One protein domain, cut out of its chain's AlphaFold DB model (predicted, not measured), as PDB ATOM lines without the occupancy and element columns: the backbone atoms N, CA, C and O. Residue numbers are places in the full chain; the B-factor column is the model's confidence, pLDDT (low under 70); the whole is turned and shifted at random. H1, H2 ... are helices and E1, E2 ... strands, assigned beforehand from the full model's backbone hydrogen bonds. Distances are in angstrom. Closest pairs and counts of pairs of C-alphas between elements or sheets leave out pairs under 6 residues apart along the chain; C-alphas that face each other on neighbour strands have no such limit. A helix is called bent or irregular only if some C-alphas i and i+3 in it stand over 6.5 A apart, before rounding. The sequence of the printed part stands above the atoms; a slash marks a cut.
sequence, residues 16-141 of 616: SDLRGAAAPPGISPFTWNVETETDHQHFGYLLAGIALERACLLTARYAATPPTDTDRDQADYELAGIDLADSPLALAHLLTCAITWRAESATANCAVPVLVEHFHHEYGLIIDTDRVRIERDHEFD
ATOM      1  N   SER A  16       9.206  -3.253 143.225       36.16
ATOM      2  CA  SER A  16       8.327  -2.087 143.382       36.16
ATOM      3  C   SER A  16       8.373  -1.465 144.782       36.16
ATOM      4  O   SER A  16       8.212  -0.251 144.883       36.16
ATOM      5  N   ASP A  17       8.663  -2.244 145.826       39.66
ATOM      6  CA  ASP A  17       8.752  -1.770 147.215       39.66
ATOM      7  C   ASP A  17      10.069  -1.029 147.509       39.66
ATOM      8  O   ASP A  17      10.195  -0.358 148.532       39.66
ATOM      9  N   LEU A  18      11.047  -1.094 146.595       43.66
ATOM     10  CA  LEU A  18      12.394  -0.539 146.782       43.66
ATOM     11  C   LEU A  18      12.729   0.638 145.856       43.66
ATOM     12  O   LEU A  18      13.829   1.180 145.951       43.66
ATOM     13  N   ARG A  19      11.780   1.137 145.048       42.19
ATOM     14  CA  ARG A  19      11.968   2.360 144.229       42.19
ATOM     15  C   ARG A  19      12.288   3.633 145.040       42.19
ATOM     16  O   ARG A  19      12.555   4.670 144.442       42.19
ATOM     17  N   GLY A  20      12.270   3.570 146.374       37.84
ATOM     18  CA  GLY A  20      12.623   4.673 147.273       37.84
ATOM     19  C   GLY A  20      13.745   4.386 148.279       37.84
ATOM     20  O   GLY A  20      14.055   5.271 149.074       37.84
ATOM     21  N   ALA A  21      14.353   3.193 148.287       38.78
ATOM     22  CA  ALA A  21      15.453   2.901 149.207       38.78
ATOM     23  C   ALA A  21      16.766   3.430 148.611       38.78
ATOM     24  O   ALA A  21      17.285   2.883 147.641       38.78
ATOM     25  N   ALA A  22      17.292   4.523 149.170       40.50
ATOM     26  CA  ALA A  22      18.634   4.989 148.840       40.50
ATOM     27  C   ALA A  22      19.643   3.865 149.122       40.50
ATOM     28  O   ALA A  22      19.589   3.251 150.190       40.50
ATOM     29  N   ALA A  23      20.551   3.604 148.175       41.50
ATOM     30  CA  ALA A  23      21.655   2.674 148.388       41.50
ATOM     31  C   ALA A  23      22.385   3.048 149.695       41.50
ATOM     32  O   ALA A  23      22.627   4.241 149.927       41.50
ATOM     33  N   PRO A  24      22.720   2.079 150.566       41.03
ATOM     34  CA  PRO A  24      23.493   2.365 151.762       41.03
ATOM     35  C   PRO A  24      24.795   3.056 151.355       41.03
ATOM     36  O   PRO A  24      25.384   2.700 150.328       41.03
ATOM     37  N   PRO A  25      25.281   4.028 152.136       39.91
ATOM     38  CA  PRO A  25      26.555   4.661 151.842       39.91
ATOM     39  C   PRO A  25      27.674   3.605 151.820       39.91
ATOM     40  O   PRO A  25      27.989   3.023 152.853       39.91
ATOM     41  N   GLY A  26      28.273   3.373 150.644       50.41
ATOM     42  CA  GLY A  26      29.493   2.569 150.482       50.41
ATOM     43  C   GLY A  26      29.420   1.358 149.542       50.41
ATOM     44  O   GLY A  26      30.478   0.823 149.229       50.41
ATOM     45  N   ILE A  27      28.245   0.943 149.056       52.66
ATOM     46  CA  ILE A  27      28.124  -0.196 148.123       52.66
ATOM     47  C   ILE A  27      27.777   0.337 146.731       52.66
ATOM     48  O   ILE A  27      26.717   0.930 146.534       52.66
ATOM     49  N   SER A  28      28.691   0.164 145.773       57.97
ATOM     50  CA  SER A  28      28.410   0.491 144.370       57.97
ATOM     51  C   SER A  28      27.424  -0.535 143.801       57.97
ATOM     52  O   SER A  28      27.586  -1.722 144.085       57.97
ATOM     53  N   PRO A  29      26.406  -0.122 143.022       67.38
ATOM     54  CA  PRO A  29      25.522  -1.078 142.364       67.38
ATOM     55  C   PRO A  29      26.318  -1.934 141.375       67.38
ATOM     56  O   PRO A  29      27.220  -1.427 140.700       67.38
ATOM     57  N   PHE A  30      25.966  -3.219 141.269       76.94
ATOM     58  CA  PHE A  30      26.502  -4.073 140.213       76.94
ATOM     59  C   PHE A  30      26.183  -3.449 138.850       76.94
ATOM     60  O   PHE A  30      25.067  -2.986 138.613       76.94
ATOM     61  N   THR A  31      27.179  -3.398 137.969       73.12
ATOM     62  CA  THR A  31      27.011  -2.891 136.607       73.12
ATOM     63  C   THR A  31      27.279  -4.020 135.628       73.12
ATOM     64  O   THR A  31      28.379  -4.572 135.601       73.12
ATOM     65  N   TRP A  32      26.274  -4.325 134.814       77.00
ATOM     66  CA  TRP A  32      26.344  -5.305 133.739       77.00
ATOM     67  C   TRP A  32      27.302  -4.808 132.642       77.00
ATOM     68  O   TRP A  32      26.942  -3.964 131.827       77.00
ATOM     69  N   ASN A  33      28.536  -5.316 132.651       71.44
ATOM     70  CA  ASN A  33      29.587  -5.035 131.669       71.44
ATOM     71  C   ASN A  33      30.036  -6.366 131.061       71.44
ATOM     72  O   ASN A  33      30.882  -7.057 131.634       71.44
ATOM     73  N   VAL A  34      29.410  -6.753 129.951       68.56
ATOM     74  CA  VAL A  34      29.611  -8.073 129.348       68.56
ATOM     75  C   VAL A  34      30.804  -8.037 128.400       68.56
ATOM     76  O   VAL A  34      30.757  -7.429 127.335       68.56
ATOM     77  N   GLU A  35      31.876  -8.718 128.791       67.31
ATOM     78  CA  GLU A  35      32.983  -9.095 127.913       67.31
ATOM     79  C   GLU A  35      33.137 -10.617 128.000       67.31
ATOM     80  O   GLU A  35      33.970 -11.119 128.749       67.31
ATOM     81  N   THR A  36      32.294 -11.368 127.291       71.75
ATOM     82  CA  THR A  36      32.290 -12.843 127.309       71.75
ATOM     83  C   THR A  36      32.326 -13.408 125.894       71.75
ATOM     84  O   THR A  36      31.829 -12.791 124.957       71.75
ATOM     85  N   GLU A  37      32.944 -14.580 125.715       74.06
ATOM     86  CA  GLU A  37      33.254 -15.110 124.371       74.06
ATOM     87  C   GLU A  37      32.356 -16.272 123.924       74.06
ATOM     88  O   GLU A  37      32.259 -16.551 122.731       74.06
ATOM     89  N   THR A  38      31.699 -16.968 124.857       82.75
ATOM     90  CA  THR A  38      30.951 -18.206 124.567       82.75
ATOM     91  C   THR A  38      29.628 -18.251 125.317       82.75
ATOM     92  O   THR A  38      29.544 -17.717 126.421       82.75
ATOM     93  N   ASP A  39      28.604 -18.911 124.766       84.56
ATOM     94  CA  ASP A  39      27.284 -19.070 125.409       84.56
ATOM     95  C   ASP A  39      27.395 -19.609 126.850       84.56
ATOM     96  O   ASP A  39      26.752 -19.099 127.764       84.56
ATOM     97  N   HIS A  40      28.292 -20.575 127.083       87.38
ATOM     98  CA  HIS A  40      28.550 -21.135 128.416       87.38
ATOM     99  C   HIS A  40      29.074 -20.081 129.403       87.38
ATOM    100  O   HIS A  40      28.600 -20.000 130.534       87.38
ATOM    101  N   GLN A  41      30.010 -19.227 128.975       89.75
ATOM    102  CA  GLN A  41      30.521 -18.133 129.806       89.75
ATOM    103  C   GLN A  41      29.470 -17.043 130.045       89.75
ATOM    104  O   GLN A  41      29.382 -16.537 131.164       89.75
ATOM    105  N   HIS A  42      28.653 -16.710 129.036       90.00
ATOM    106  CA  HIS A  42      27.528 -15.780 129.194       90.00
ATOM    107  C   HIS A  42      26.562 -16.288 130.270       90.00
ATOM    108  O   HIS A  42      26.157 -15.528 131.150       90.00
ATOM    109  N   PHE A  43      26.234 -17.584 130.247       92.56
ATOM    110  CA  PHE A  43      25.368 -18.199 131.249       92.56
ATOM    111  C   PHE A  43      25.970 -18.111 132.658       92.56
ATOM    112  O   PHE A  43      25.300 -17.663 133.587       92.56
ATOM    113  N   GLY A  44      27.254 -18.444 132.823       93.69
ATOM    114  CA  GLY A  44      27.956 -18.262 134.099       93.69
ATOM    115  C   GLY A  44      27.950 -16.807 134.582       93.69
ATOM    116  O   GLY A  44      27.715 -16.549 135.763       93.69
ATOM    117  N   TYR A  45      28.163 -15.857 133.665       93.50
ATOM    118  CA  TYR A  45      28.183 -14.424 133.955       93.50
ATOM    119  C   TYR A  45      26.813 -13.928 134.421       93.50
ATOM    120  O   TYR A  45      26.736 -13.219 135.421       93.50
ATOM    121  N   LEU A  46      25.729 -14.347 133.754       93.19
ATOM    122  CA  LEU A  46      24.354 -14.071 134.179       93.19
ATOM    123  C   LEU A  46      24.122 -14.525 135.625       93.19
ATOM    124  O   LEU A  46      23.644 -13.750 136.451       93.19
ATOM    125  N   LEU A  47      24.485 -15.767 135.947       95.56
ATOM    126  CA  LEU A  47      24.249 -16.338 137.272       95.56
ATOM    127  C   LEU A  47      25.062 -15.640 138.369       95.56
ATOM    128  O   LEU A  47      24.512 -15.281 139.412       95.56
ATOM    129  N   ALA A  48      26.351 -15.403 138.126       95.06
ATOM    130  CA  ALA A  48      27.213 -14.679 139.056       95.06
ATOM    131  C   ALA A  48      26.790 -13.205 139.212       95.06
ATOM    132  O   ALA A  48      26.801 -12.673 140.324       95.06
ATOM    133  N   GLY A  49      26.370 -12.554 138.123       92.75
ATOM    134  CA  GLY A  49      25.894 -11.170 138.126       92.75
ATOM    135  C   GLY A  49      24.603 -11.009 138.922       92.75
ATOM    136  O   GLY A  49      24.528 -10.148 139.797       92.75
ATOM    137  N   ILE A  50      23.635 -11.913 138.724       92.44
ATOM    138  CA  ILE A  50      22.419 -11.975 139.545       92.44
ATOM    139  C   ILE A  50      22.779 -12.186 141.016       92.44
ATOM    140  O   ILE A  50      22.189 -11.544 141.885       92.44
ATOM    141  N   ALA A  51      23.749 -13.053 141.319       93.62
ATOM    142  CA  ALA A  51      24.156 -13.287 142.698       93.62
ATOM    143  C   ALA A  51      24.722 -12.021 143.370       93.62
ATOM    144  O   ALA A  51      24.322 -11.687 144.488       93.62
ATOM    145  N   LEU A  52      25.596 -11.283 142.676       92.19
ATOM    146  CA  LEU A  52      26.144 -10.006 143.149       92.19
ATOM    147  C   LEU A  52      25.061  -8.935 143.315       92.19
ATOM    148  O   LEU A  52      25.005  -8.269 144.353       92.19
ATOM    149  N   GLU A  53      24.196  -8.769 142.315       89.50
ATOM    150  CA  GLU A  53      23.118  -7.779 142.337       89.50
ATOM    151  C   GLU A  53      22.159  -8.038 143.502       89.50
ATOM    152  O   GLU A  53      21.863  -7.138 144.296       89.50
ATOM    153  N   ARG A  54      21.729  -9.292 143.670       89.06
ATOM    154  CA  ARG A  54      20.839  -9.684 144.766       89.06
ATOM    155  C   ARG A  54      21.498  -9.533 146.127       89.06
ATOM    156  O   ARG A  54      20.822  -9.095 147.056       89.06
ATOM    157  N   ALA A  55      22.786  -9.847 146.250       89.94
ATOM    158  CA  ALA A  55      23.511  -9.637 147.496       89.94
ATOM    159  C   ALA A  55      23.550  -8.148 147.863       89.94
ATOM    160  O   ALA A  55      23.220  -7.790 148.990       89.94
ATOM    161  N   CYS A  56      23.827  -7.262 146.898       86.19
ATOM    162  CA  CYS A  56      23.788  -5.814 147.123       86.19
ATOM    163  C   CYS A  56      22.406  -5.339 147.595       86.19
ATOM    164  O   CYS A  56      22.309  -4.551 148.540       86.19
ATOM    165  N   LEU A  57      21.332  -5.839 146.974       84.25
ATOM    166  CA  LEU A  57      19.954  -5.514 147.357       84.25
ATOM    167  C   LEU A  57      19.603  -6.025 148.762       84.25
ATOM    168  O   LEU A  57      18.974  -5.302 149.539       84.25
ATOM    169  N   LEU A  58      20.010  -7.247 149.111       85.50
ATOM    170  CA  LEU A  58      19.756  -7.830 150.430       85.50
ATOM    171  C   LEU A  58      20.562  -7.128 151.523       85.50
ATOM    172  O   LEU A  58      19.982  -6.755 152.541       85.50
ATOM    173  N   THR A  59      21.848  -6.851 151.304       83.81
ATOM    174  CA  THR A  59      22.666  -6.062 152.237       83.81
ATOM    175  C   THR A  59      22.078  -4.663 152.434       83.81
ATOM    176  O   THR A  59      21.995  -4.179 153.564       83.81
ATOM    177  N   ALA A  60      21.589  -4.025 151.365       81.12
ATOM    178  CA  ALA A  60      20.908  -2.738 151.470       81.12
ATOM    179  C   ALA A  60      19.621  -2.804 152.297       81.12
ATOM    180  O   ALA A  60      19.372  -1.942 153.143       81.12
ATOM    181  N   ARG A  61      18.825  -3.857 152.097       81.06
ATOM    182  CA  ARG A  61      17.632  -4.123 152.900       81.06
ATOM    183  C   ARG A  61      17.984  -4.351 154.366       81.06
ATOM    184  O   ARG A  61      17.321  -3.783 155.224       81.06
ATOM    185  N   TYR A  62      19.025  -5.124 154.654       81.88
ATOM    186  CA  TYR A  62      19.477  -5.424 156.013       81.88
ATOM    187  C   TYR A  62      20.053  -4.209 156.744       81.88
ATOM    188  O   TYR A  62      19.874  -4.083 157.954       81.88
ATOM    189  N   ALA A  63      20.631  -3.252 156.015       78.50
ATOM    190  CA  ALA A  63      20.985  -1.950 156.570       78.50
ATOM    191  C   ALA A  63      19.746  -1.122 156.981       78.50
ATOM    192  O   ALA A  63      19.802  -0.376 157.959       78.50
ATOM    193  N   ALA A  64      18.628  -1.247 156.255       80.06
ATOM    194  CA  ALA A  64      17.378  -0.534 156.544       80.06
ATOM    195  C   ALA A  64      16.477  -1.260 157.561       80.06
ATOM    196  O   ALA A  64      15.724  -0.630 158.303       80.06
ATOM    197  N   THR A  65      16.511  -2.588 157.582       80.75
ATOM    198  CA  THR A  65      15.745  -3.459 158.472       80.75
ATOM    199  C   THR A  65      16.654  -4.612 158.881       80.75
ATOM    200  O   THR A  65      16.843  -5.520 158.070       80.75
ATOM    201  N   PRO A  66      17.225  -4.580 160.101       80.44
ATOM    202  CA  PRO A  66      18.164  -5.598 160.552       80.44
ATOM    203  C   PRO A  66      17.576  -7.003 160.383       80.44
ATOM    204  O   PRO A  66      16.401  -7.203 160.715       80.44
ATOM    205  N   PRO A  67      18.353  -7.961 159.862       78.88
ATOM    206  CA  PRO A  67      17.864  -9.310 159.658       78.88
ATOM    207  C   PRO A  67      17.611 -10.006 160.997       78.88
ATOM    208  O   PRO A  67      18.165  -9.626 162.033       78.88
ATOM    209  N   THR A  68      16.766 -11.036 160.988       82.56
ATOM    210  CA  THR A  68      16.502 -11.826 162.194       82.56
ATOM    211  C   THR A  68      17.601 -12.867 162.420       82.56
ATOM    212  O   THR A  68      18.249 -13.311 161.471       82.56
ATOM    213  N   ASP A  69      17.787 -13.318 163.668       83.69
ATOM    214  CA  ASP A  69      18.670 -14.463 163.960       83.69
ATOM    215  C   ASP A  69      18.251 -15.710 163.161       83.69
ATOM    216  O   ASP A  69      19.098 -16.475 162.719       83.69
ATOM    217  N   THR A  70      16.950 -15.877 162.898       85.75
ATOM    218  CA  THR A  70      16.420 -16.971 162.075       85.75
ATOM    219  C   THR A  70      16.873 -16.887 160.617       85.75
ATOM    220  O   THR A  70      17.167 -17.923 160.026       85.75
ATOM    221  N   ASP A  71      16.966 -15.685 160.041       83.06
ATOM    222  CA  ASP A  71      17.459 -15.508 158.669       83.06
ATOM    223  C   ASP A  71      18.947 -15.878 158.569       83.06
ATOM    224  O   ASP A  71      19.361 -16.520 157.603       83.06
ATOM    225  N   ARG A  72      19.739 -15.534 159.598       83.69
ATOM    226  CA  ARG A  72      21.157 -15.910 159.679       83.69
ATOM    227  C   ARG A  72      21.321 -17.416 159.838       83.69
ATOM    228  O   ARG A  72      22.077 -18.028 159.093       83.69
ATOM    229  N   ASP A  73      20.614 -18.011 160.795       87.94
ATOM    230  CA  ASP A  73      20.732 -19.438 161.101       87.94
ATOM    231  C   ASP A  73      20.317 -20.303 159.892       87.94
ATOM    232  O   ASP A  73      20.915 -21.348 159.637       87.94
ATOM    233  N   GLN A  74      19.332 -19.849 159.104       87.31
ATOM    234  CA  GLN A  74      18.949 -20.491 157.845       87.31
ATOM    235  C   GLN A  74      20.057 -20.390 156.788       87.31
ATOM    236  O   GLN A  74      20.379 -21.395 156.154       87.31
ATOM    237  N   ALA A  75      20.661 -19.210 156.613       86.00
ATOM    238  CA  ALA A  75      21.776 -19.030 155.683       86.00
ATOM    239  C   ALA A  75      22.981 -19.900 156.077       86.00
ATOM    240  O   ALA A  75      23.571 -20.562 155.226       86.00
ATOM    241  N   ASP A  76      23.308 -19.968 157.370       91.06
ATOM    242  CA  ASP A  76      24.376 -20.827 157.889       91.06
ATOM    243  C   ASP A  76      24.103 -22.307 157.642       91.06
ATOM    244  O   ASP A  76      25.014 -23.047 157.273       91.06
ATOM    245  N   TYR A  77      22.855 -22.743 157.815       90.62
ATOM    246  CA  TYR A  77      22.455 -24.118 157.536       90.62
ATOM    247  C   TYR A  77      22.621 -24.477 156.053       90.62
ATOM    248  O   TYR A  77      23.170 -25.532 155.738       90.62
ATOM    249  N   GLU A  78      22.182 -23.599 155.148       87.19
ATOM    250  CA  GLU A  78      22.319 -23.800 153.701       87.19
ATOM    251  C   GLU A  78      23.791 -23.808 153.266       87.19
ATOM    252  O   GLU A  78      24.217 -24.693 152.525       87.19
ATOM    253  N   LEU A  79      24.596 -22.873 153.778       92.31
ATOM    254  CA  LEU A  79      26.013 -22.732 153.423       92.31
ATOM    255  C   LEU A  79      26.903 -23.816 154.043       92.31
ATOM    256  O   LEU A  79      27.927 -24.179 153.469       92.31
ATOM    257  N   ALA A  80      26.523 -24.381 155.190       89.94
ATOM    258  CA  ALA A  80      27.221 -25.529 155.765       89.94
ATOM    259  C   ALA A  80      27.070 -26.802 154.910       89.94
ATOM    260  O   ALA A  80      27.878 -27.722 155.037       89.94
ATOM    261  N   GLY A  81      26.038 -26.861 154.061       84.00
ATOM    262  CA  GLY A  81      25.720 -27.992 153.192       84.00
ATOM    263  C   GLY A  81      26.169 -27.840 151.739       84.00
ATOM    264  O   GLY A  81      25.646 -28.574 150.908       84.00
ATOM    265  N   ILE A  82      27.079 -26.908 151.417       89.06
ATOM    266  CA  ILE A  82      27.531 -26.680 150.032       89.06
ATOM    267  C   ILE A  82      28.057 -27.978 149.410       89.06
ATOM    268  O   ILE A  82      29.053 -28.543 149.865       89.06
ATOM    269  N   ASP A  83      27.422 -28.390 148.315       88.94
ATOM    270  CA  ASP A  83      27.909 -29.419 147.404       88.94
ATOM    271  C   ASP A  83      28.212 -28.766 146.050       88.94
ATOM    272  O   ASP A  83      27.319 -28.277 145.365       88.94
ATOM    273  N   LEU A  84      29.482 -28.751 145.636       88.12
ATOM    274  CA  LEU A  84      29.877 -28.181 144.340       88.12
ATOM    275  C   LEU A  84      29.359 -28.993 143.140       88.12
ATOM    276  O   LEU A  84      29.480 -28.535 142.005       88.12
ATOM    277  N   ALA A  85      28.786 -30.177 143.376       84.31
ATOM    278  CA  ALA A  85      28.055 -30.939 142.371       84.31
ATOM    279  C   ALA A  85      26.596 -30.471 142.183       84.31
ATOM    280  O   ALA A  85      25.914 -30.987 141.289       84.31
ATOM    281  N   ASP A  86      26.109 -29.518 142.989       85.62
ATOM    282  CA  ASP A  86      24.782 -28.925 142.818       85.62
ATOM    283  C   ASP A  86      24.647 -28.152 141.497       85.62
ATOM    284  O   ASP A  86      25.611 -27.808 140.811       85.62
ATOM    285  N   SER A  87      23.399 -27.856 141.122       89.00
ATOM    286  CA  SER A  87      23.125 -27.045 139.932       89.00
ATOM    287  C   SER A  87      23.750 -25.643 140.057       89.00
ATOM    288  O   SER A  87      23.675 -25.044 141.132       89.00
ATOM    289  N   PRO A  88      24.255 -25.044 138.963       92.44
ATOM    290  CA  PRO A  88      24.834 -23.703 138.999       92.44
ATOM    291  C   PRO A  88      23.806 -22.631 139.398       92.44
ATOM    292  O   PRO A  88      24.178 -21.617 139.980       92.44
ATOM    293  N   LEU A  89      22.508 -22.876 139.175       93.88
ATOM    294  CA  LEU A  89      21.414 -22.038 139.683       93.88
ATOM    295  C   LEU A  89      21.376 -22.022 141.222       93.88
ATOM    296  O   LEU A  89      21.260 -20.963 141.838       93.88
ATOM    297  N   ALA A  90      21.513 -23.194 141.850       90.75
ATOM    298  CA  ALA A  90      21.588 -23.316 143.304       90.75
ATOM    299  C   ALA A  90      22.890 -22.713 143.854       90.75
ATOM    300  O   ALA A  90      22.851 -21.999 144.853       90.75
ATOM    301  N   LEU A  91      24.021 -22.914 143.173       94.56
ATOM    302  CA  LEU A  91      25.302 -22.319 143.566       94.56
ATOM    303  C   LEU A  91      25.294 -20.786 143.458       94.56
ATOM    304  O   LEU A  91      25.864 -20.118 144.316       94.56
ATOM    305  N   ALA A  92      24.596 -20.207 142.477       95.25
ATOM    306  CA  ALA A  92      24.387 -18.758 142.392       95.25
ATOM    307  C   ALA A  92      23.548 -18.220 143.565       95.25
ATOM    308  O   ALA A  92      23.842 -17.160 144.127       95.25
ATOM    309  N   HIS A  93      22.530 -18.974 143.989       91.75
ATOM    310  CA  HIS A  93      21.765 -18.644 145.190       91.75
ATOM    311  C   HIS A  93      22.639 -18.710 146.452       91.75
ATOM    312  O   HIS A  93      22.657 -17.757 147.230       91.75
ATOM    313  N   LEU A  94      23.434 -19.770 146.612       93.50
ATOM    314  CA  LEU A  94      24.380 -19.898 147.722       93.50
ATOM    315  C   LEU A  94      25.436 -18.786 147.702       93.50
ATOM    316  O   LEU A  94      25.769 -18.257 148.759       93.50
ATOM    317  N   LEU A  95      25.909 -18.359 146.527       95.75
ATOM    318  CA  LEU A  95      26.833 -17.229 146.397       95.75
ATOM    319  C   LEU A  95      26.177 -15.925 146.865       95.75
ATOM    320  O   LEU A  95      26.793 -15.162 147.606       95.75
ATOM    321  N   THR A  96      24.903 -15.710 146.515       93.44
ATOM    322  CA  THR A  96      24.106 -14.582 147.027       93.44
ATOM    323  C   THR A  96      24.075 -14.591 148.557       93.44
ATOM    324  O   THR A  96      24.380 -13.577 149.188       93.44
ATOM    325  N   CYS A  97      23.734 -15.737 149.160       91.75
ATOM    326  CA  CYS A  97      23.678 -15.902 150.612       91.75
ATOM    327  C   CYS A  97      25.054 -15.666 151.251       91.75
ATOM    328  O   CYS A  97      25.167 -14.887 152.196       91.75
ATOM    329  N   ALA A  98      26.113 -16.261 150.701       94.38
ATOM    330  CA  ALA A  98      27.472 -16.132 151.213       94.38
ATOM    331  C   ALA A  98      27.950 -14.671 151.221       94.38
ATOM    332  O   ALA A  98      28.476 -14.204 152.228       94.38
ATOM    333  N   ILE A  99      27.724 -13.921 150.136       93.56
ATOM    334  CA  ILE A  99      28.120 -12.505 150.048       93.56
ATOM    335  C   ILE A  99      27.306 -11.652 151.023       93.56
ATOM    336  O   ILE A  99      27.878 -10.824 151.732       93.56
ATOM    337  N   THR A 100      25.988 -11.870 151.077       90.56
ATOM    338  CA  THR A 100      25.065 -11.086 151.913       90.56
ATOM    339  C   THR A 100      25.437 -11.156 153.394       90.56
ATOM    340  O   THR A 100      25.332 -10.150 154.088       90.56
ATOM    341  N   TRP A 101      25.884 -12.328 153.859       90.19
ATOM    342  CA  TRP A 101      26.113 -12.638 155.275       90.19
ATOM    343  C   TRP A 101      27.589 -12.713 155.681       90.19
ATOM    344  O   TRP A 101      27.903 -13.094 156.809       90.19
ATOM    345  N   ARG A 102      28.522 -12.375 154.781       89.31
ATOM    346  CA  ARG A 102      29.969 -12.565 155.002       89.31
ATOM    347  C   ARG A 102      30.522 -11.830 156.226       89.31
ATOM    348  O   ARG A 102      31.515 -12.272 156.794       89.31
ATOM    349  N   ALA A 103      29.930 -10.699 156.615       86.38
ATOM    350  CA  ALA A 103      30.416  -9.908 157.746       86.38
ATOM    351  C   ALA A 103      29.899 -10.446 159.094       86.38
ATOM    352  O   ALA A 103      30.537 -10.245 160.127       86.38
ATOM    353  N   GLU A 104      28.765 -11.146 159.080       87.19
ATOM    354  CA  GLU A 104      28.028 -11.600 160.258       87.19
ATOM    355  C   GLU A 104      28.125 -13.116 160.496       87.19
ATOM    356  O   GLU A 104      27.849 -13.572 161.608       87.19
ATOM    357  N   SER A 105      28.529 -13.895 159.486       90.31
ATOM    358  CA  SER A 105      28.675 -15.352 159.545       90.31
ATOM    359  C   SER A 105      30.068 -15.815 159.111       90.31
ATOM    360  O   SER A 105      30.534 -15.556 157.999       90.31
ATOM    361  N   ALA A 106      30.717 -16.598 159.979       92.44
ATOM    362  CA  ALA A 106      31.977 -17.262 159.656       92.44
ATOM    363  C   ALA A 106      31.806 -18.315 158.545       92.44
ATOM    364  O   ALA A 106      32.689 -18.452 157.702       92.44
ATOM    365  N   THR A 107      30.675 -19.028 158.523       93.12
ATOM    366  CA  THR A 107      30.349 -20.015 157.482       93.12
ATOM    367  C   THR A 107      30.230 -19.333 156.124       93.12
ATOM    368  O   THR A 107      30.853 -19.774 155.160       93.12
ATOM    369  N   ALA A 108      29.514 -18.208 156.061       92.88
ATOM    370  CA  ALA A 108      29.374 -17.406 154.853       92.88
ATOM    371  C   ALA A 108      30.714 -16.853 154.367       92.88
ATOM    372  O   ALA A 108      31.053 -17.006 153.195       92.88
ATOM    373  N   ASN A 109      31.523 -16.304 155.275       92.81
ATOM    374  CA  ASN A 109      32.851 -15.803 154.937       92.81
ATOM    375  C   ASN A 109      33.775 -16.899 154.367       92.81
ATOM    376  O   ASN A 109      34.544 -16.640 153.445       92.81
ATOM    377  N   CYS A 110      33.684 -18.130 154.879       94.44
ATOM    378  CA  CYS A 110      34.420 -19.279 154.342       94.44
ATOM    379  C   CYS A 110      33.857 -19.784 153.001       94.44
ATOM    380  O   CYS A 110      34.619 -20.291 152.180       94.44
ATOM    381  N   ALA A 111      32.550 -19.652 152.768       95.44
ATOM    382  CA  ALA A 111      31.887 -20.113 151.550       95.44
ATOM    383  C   ALA A 111      32.170 -19.228 150.327       95.44
ATOM    384  O   ALA A 111      32.293 -19.754 149.222       95.44
ATOM    385  N   VAL A 112      32.306 -17.904 150.506       95.94
ATOM    386  CA  VAL A 112      32.577 -16.957 149.404       95.94
ATOM    387  C   VAL A 112      33.750 -17.395 148.514       95.94
ATOM    388  O   VAL A 112      33.521 -17.554 147.315       95.94
ATOM    389  N   PRO A 113      34.978 -17.632 149.025       95.81
ATOM    390  CA  PRO A 113      36.098 -18.015 148.166       95.81
ATOM    391  C   PRO A 113      35.874 -19.360 147.463       95.81
ATOM    392  O   PRO A 113      36.273 -19.506 146.317       95.81
ATOM    393  N   VAL A 114      35.193 -20.320 148.101       95.94
ATOM    394  CA  VAL A 114      34.893 -21.633 147.502       95.94
ATOM    395  C   VAL A 114      33.943 -21.497 146.311       95.94
ATOM    396  O   VAL A 114      34.163 -22.098 145.261       95.94
ATOM    397  N   LEU A 115      32.887 -20.694 146.462       96.62
ATOM    398  CA  LEU A 115      31.900 -20.470 145.408       96.62
ATOM    399  C   LEU A 115      32.468 -19.602 144.276       96.62
ATOM    400  O   LEU A 115      32.217 -19.894 143.111       96.62
ATOM    401  N   VAL A 116      33.268 -18.580 144.594       97.06
ATOM    402  CA  VAL A 116      33.971 -17.770 143.583       97.06
ATOM    403  C   VAL A 116      34.937 -18.633 142.769       97.06
ATOM    404  O   VAL A 116      34.906 -18.571 141.542       97.06
ATOM    405  N   GLU A 117      35.724 -19.488 143.427       96.06
ATOM    406  CA  GLU A 117      36.646 -20.409 142.752       96.06
ATOM    407  C   GLU A 117      35.900 -21.388 141.833       96.06
ATOM    408  O   GLU A 117      36.361 -21.679 140.734       96.06
ATOM    409  N   HIS A 118      34.704 -21.850 142.220       94.88
ATOM    410  CA  HIS A 118      33.864 -22.662 141.337       94.88
ATOM    411  C   HIS A 118      33.498 -21.912 140.047       94.88
ATOM    412  O   HIS A 118      33.654 -22.455 138.955       94.88
ATOM    413  N   PHE A 119      33.036 -20.660 140.133       95.38
ATOM    414  CA  PHE A 119      32.707 -19.886 138.930       95.38
ATOM    415  C   PHE A 119      33.944 -19.573 138.074       95.38
ATOM    416  O   PHE A 119      33.839 -19.545 136.844       95.38
ATOM    417  N   HIS A 120      35.116 -19.408 138.693       95.38
ATOM    418  CA  HIS A 120      36.377 -19.283 137.964       95.38
ATOM    419  C   HIS A 120      36.719 -20.575 137.221       95.38
ATOM    420  O   HIS A 120      36.886 -20.548 136.005       95.38
ATOM    421  N   HIS A 121      36.729 -21.714 137.911       92.62
ATOM    422  CA  HIS A 121      37.055 -23.010 137.320       92.62
ATOM    423  C   HIS A 121      36.077 -23.478 136.246       92.62
ATOM    424  O   HIS A 121      36.481 -24.213 135.351       92.62
ATOM    425  N   GLU A 122      34.804 -23.096 136.333       91.19
ATOM    426  CA  GLU A 122      33.768 -23.661 135.467       91.19
ATOM    427  C   GLU A 122      33.342 -22.745 134.326       91.19
ATOM    428  O   GLU A 122      32.815 -23.223 133.316       91.19
ATOM    429  N   TYR A 123      33.573 -21.440 134.474       92.62
ATOM    430  CA  TYR A 123      33.157 -20.424 133.510       92.62
ATOM    431  C   TYR A 123      34.263 -19.411 133.180       92.62
ATOM    432  O   TYR A 123      34.032 -18.515 132.371       92.62
ATOM    433  N   GLY A 124      35.454 -19.508 133.780       93.88
ATOM    434  CA  GLY A 124      36.534 -18.544 133.562       93.88
ATOM    435  C   GLY A 124      36.191 -17.142 134.068       93.88
ATOM    436  O   GLY A 124      36.534 -16.157 133.416       93.88
ATOM    437  N   LEU A 125      35.440 -17.041 135.171       94.38
ATOM    438  CA  LEU A 125      34.972 -15.771 135.734       94.38
ATOM    439  C   LEU A 125      35.733 -15.402 137.007       94.38
ATOM    440  O   LEU A 125      35.729 -16.149 137.980       94.38
ATOM    441  N   ILE A 126      36.310 -14.205 137.022       94.94
ATOM    442  CA  ILE A 126      36.951 -13.602 138.189       94.94
ATOM    443  C   ILE A 126      35.921 -12.690 138.857       94.94
ATOM    444  O   ILE A 126      35.574 -11.630 138.334       94.94
ATOM    445  N   ILE A 127      35.406 -13.116 140.011       94.50
ATOM    446  CA  ILE A 127      34.360 -12.399 140.748       94.50
ATOM    447  C   ILE A 127      34.995 -11.604 141.896       94.50
ATOM    448  O   ILE A 127      35.456 -12.175 142.884       94.50
ATOM    449  N   ASP A 128      34.965 -10.276 141.797       92.94
ATOM    450  CA  ASP A 128      35.346  -9.366 142.876       92.94
ATOM    451  C   ASP A 128      34.097  -8.968 143.677       92.94
ATOM    452  O   ASP A 128      33.308  -8.108 143.272       92.94
ATOM    453  N   THR A 129      33.912  -9.616 144.830       90.06
ATOM    454  CA  THR A 129      32.760  -9.367 145.716       90.06
ATOM    455  C   THR A 129      32.857  -8.049 146.490       90.06
ATOM    456  O   THR A 129      31.836  -7.559 146.964       90.06
ATOM    457  N   ASP A 130      34.046  -7.443 146.601       86.06
ATOM    458  CA  ASP A 130      34.240  -6.160 147.290       86.06
ATOM    459  C   ASP A 130      33.947  -4.976 146.373       86.06
ATOM    460  O   ASP A 130      33.328  -3.994 146.784       86.06
ATOM    461  N   ARG A 131      34.390  -5.067 145.116       86.12
ATOM    462  CA  ARG A 131      34.125  -4.053 144.087       86.12
ATOM    463  C   ARG A 131      32.828  -4.295 143.330       86.12
ATOM    464  O   ARG A 131      32.453  -3.441 142.531       86.12
ATOM    465  N   VAL A 132      32.165  -5.422 143.587       87.25
ATOM    466  CA  VAL A 132      30.927  -5.839 142.922       87.25
ATOM    467  C   VAL A 132      31.128  -5.837 141.403       87.25
ATOM    468  O   VAL A 132      30.438  -5.149 140.651       87.25
ATOM    469  N   ARG A 133      32.150  -6.569 140.950       89.44
ATOM    470  CA  ARG A 133      32.551  -6.649 139.541       89.44
ATOM    471  C   ARG A 133      32.832  -8.094 139.150       89.44
ATOM    472  O   ARG A 133      33.340  -8.871 139.951       89.44
ATOM    473  N   ILE A 134      32.540  -8.421 137.895       90.88
ATOM    474  CA  ILE A 134      32.947  -9.675 137.265       90.88
ATOM    475  C   ILE A 134      33.850  -9.324 136.089       90.88
ATOM    476  O   ILE A 134      33.510  -8.465 135.272       90.88
ATOM    477  N   GLU A 135      35.005  -9.967 136.031       90.94
ATOM    478  CA  GLU A 135      35.943  -9.899 134.916       90.94
ATOM    479  C   GLU A 135      36.101 -11.297 134.323       90.94
ATOM    480  O   GLU A 135      35.922 -12.303 135.015       90.94
ATOM    481  N   ARG A 136      36.430 -11.378 133.034       88.50
ATOM    482  CA  ARG A 136      36.814 -12.657 132.442       88.50
ATOM    483  C   ARG A 136      38.281 -12.948 132.715       88.50
ATOM    484  O   ARG A 136      39.121 -12.050 132.665       88.50
ATOM    485  N   ASP A 137      38.588 -14.217 132.919       91.25
ATOM    486  CA  ASP A 137      39.952 -14.706 132.816       91.25
ATOM    487  C   ASP A 137      40.293 -14.931 131.335       91.25
ATOM    488  O   ASP A 137      39.727 -15.798 130.668       91.25
ATOM    489  N   HIS A 138      41.204 -14.115 130.805       87.69
ATOM    490  CA  HIS A 138      41.652 -14.196 129.414       87.69
ATOM    491  C   HIS A 138      42.535 -15.419 129.127       87.69
ATOM    492  O   HIS A 138      42.729 -15.757 127.961       87.69
ATOM    493  N   GLU A 139      43.092 -16.058 130.158       90.06
ATOM    494  CA  GLU A 139      43.945 -17.243 130.023       90.06
ATOM    495  C   GLU A 139      43.148 -18.554 130.148       90.06
ATOM    496  O   GLU A 139      43.682 -19.632 129.887       90.06
ATOM    497  N   PHE A 140      41.863 -18.475 130.510       88.81
ATOM    498  CA  PHE A 140      41.016 -19.642 130.723       88.81
ATOM    499  C   PHE A 140      40.599 -20.316 129.404       88.81
ATOM    500  O   PHE A 140      39.996 -19.696 128.525       88.81
ATOM    501  N   ASP A 141      40.851 -21.626 129.278       88.12
ATOM    502  CA  ASP A 141      40.410 -22.431 128.130       88.12
ATOM    503  C   ASP A 141      38.910 -22.767 128.224       88.12
ATOM    504  O   ASP A 141      38.495 -23.862 128.624       88.12
TER     505      ASP A 141
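AT A GLANCE: This is residues 16 to 141 of the 616 residues of an uncharacterized protein of Mycobacterium sp. 852002-51759_SCH5129042 (UniProt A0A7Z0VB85). Three helices lying side by side, H1, H3 and H4, make a bundle; H2 packs slantwise on one end of the H3 and H4 hairpin, and a small hairpin of strands, E1 and E2, lies beside H1 and the later part of H4. Residues 16 to 38, with no named element, run along the outside. The 126 printed residues hold H1, H2, H3, H4, E1 and E2 in that order, mostly helix, with the two strands antiparallel. The whole is compact, with a radius of gyration of the C-alphas of 14.6 A and spans of 43 by 33 by 23 A.

HOW THE PARTS SIT: Look first at the hairpin of E1, residues 125 to 128, and E2, residues 133 to 136: N 126 and O 135 are 2.8 A apart, within hydrogen-bond range. Its closest C-alphas to H1, residues 39 to 64, are Tyr 45 and Leu 125, 7.1 A apart. H1 touches H3, residues 88 to 100, closest at the C-alphas of Ala 51 and Thr 96, 4.5 A, at a shallow tilt of 31 degrees, the same way. H3 forms a helical hairpin with H4, residues 106 to 123, closest at the C-alphas of Ala 98 and Ala 108, 4.3 A. With residues 75 to 79 alone, H2, residues 69 to 80, touches H3, at a steep tilt of 47 degrees; the closest C-alphas are Ala 75 and Cys 97, 6.3 A. H1 and H2 are apart. Every O i to N i+4 pair is within hydrogen-bond range in H1, H2 and H3, and 12 of 14 in H4.

IN THESE COORDINATES: Find C-alpha 39 at (27.284, -19.070, 125.409); from there H1 runs 37.6 A to C-alpha 64. H2 spans 16.2 A, H3 18.1 A and H4 26.4 A; H4 is only just irregular, with C-alphas 110 and 113 6.52 A apart. E2 ends at C-alpha 136, (36.814, -12.657, 132.442).

THE WHOLE: The C-alphas farthest apart, Thr 65 and Asp 141, are 43.5 A apart. The printed part has no cut, and no link is long. In this model pLDDT is under 70 at residues 16 to 29 and 34 to 35.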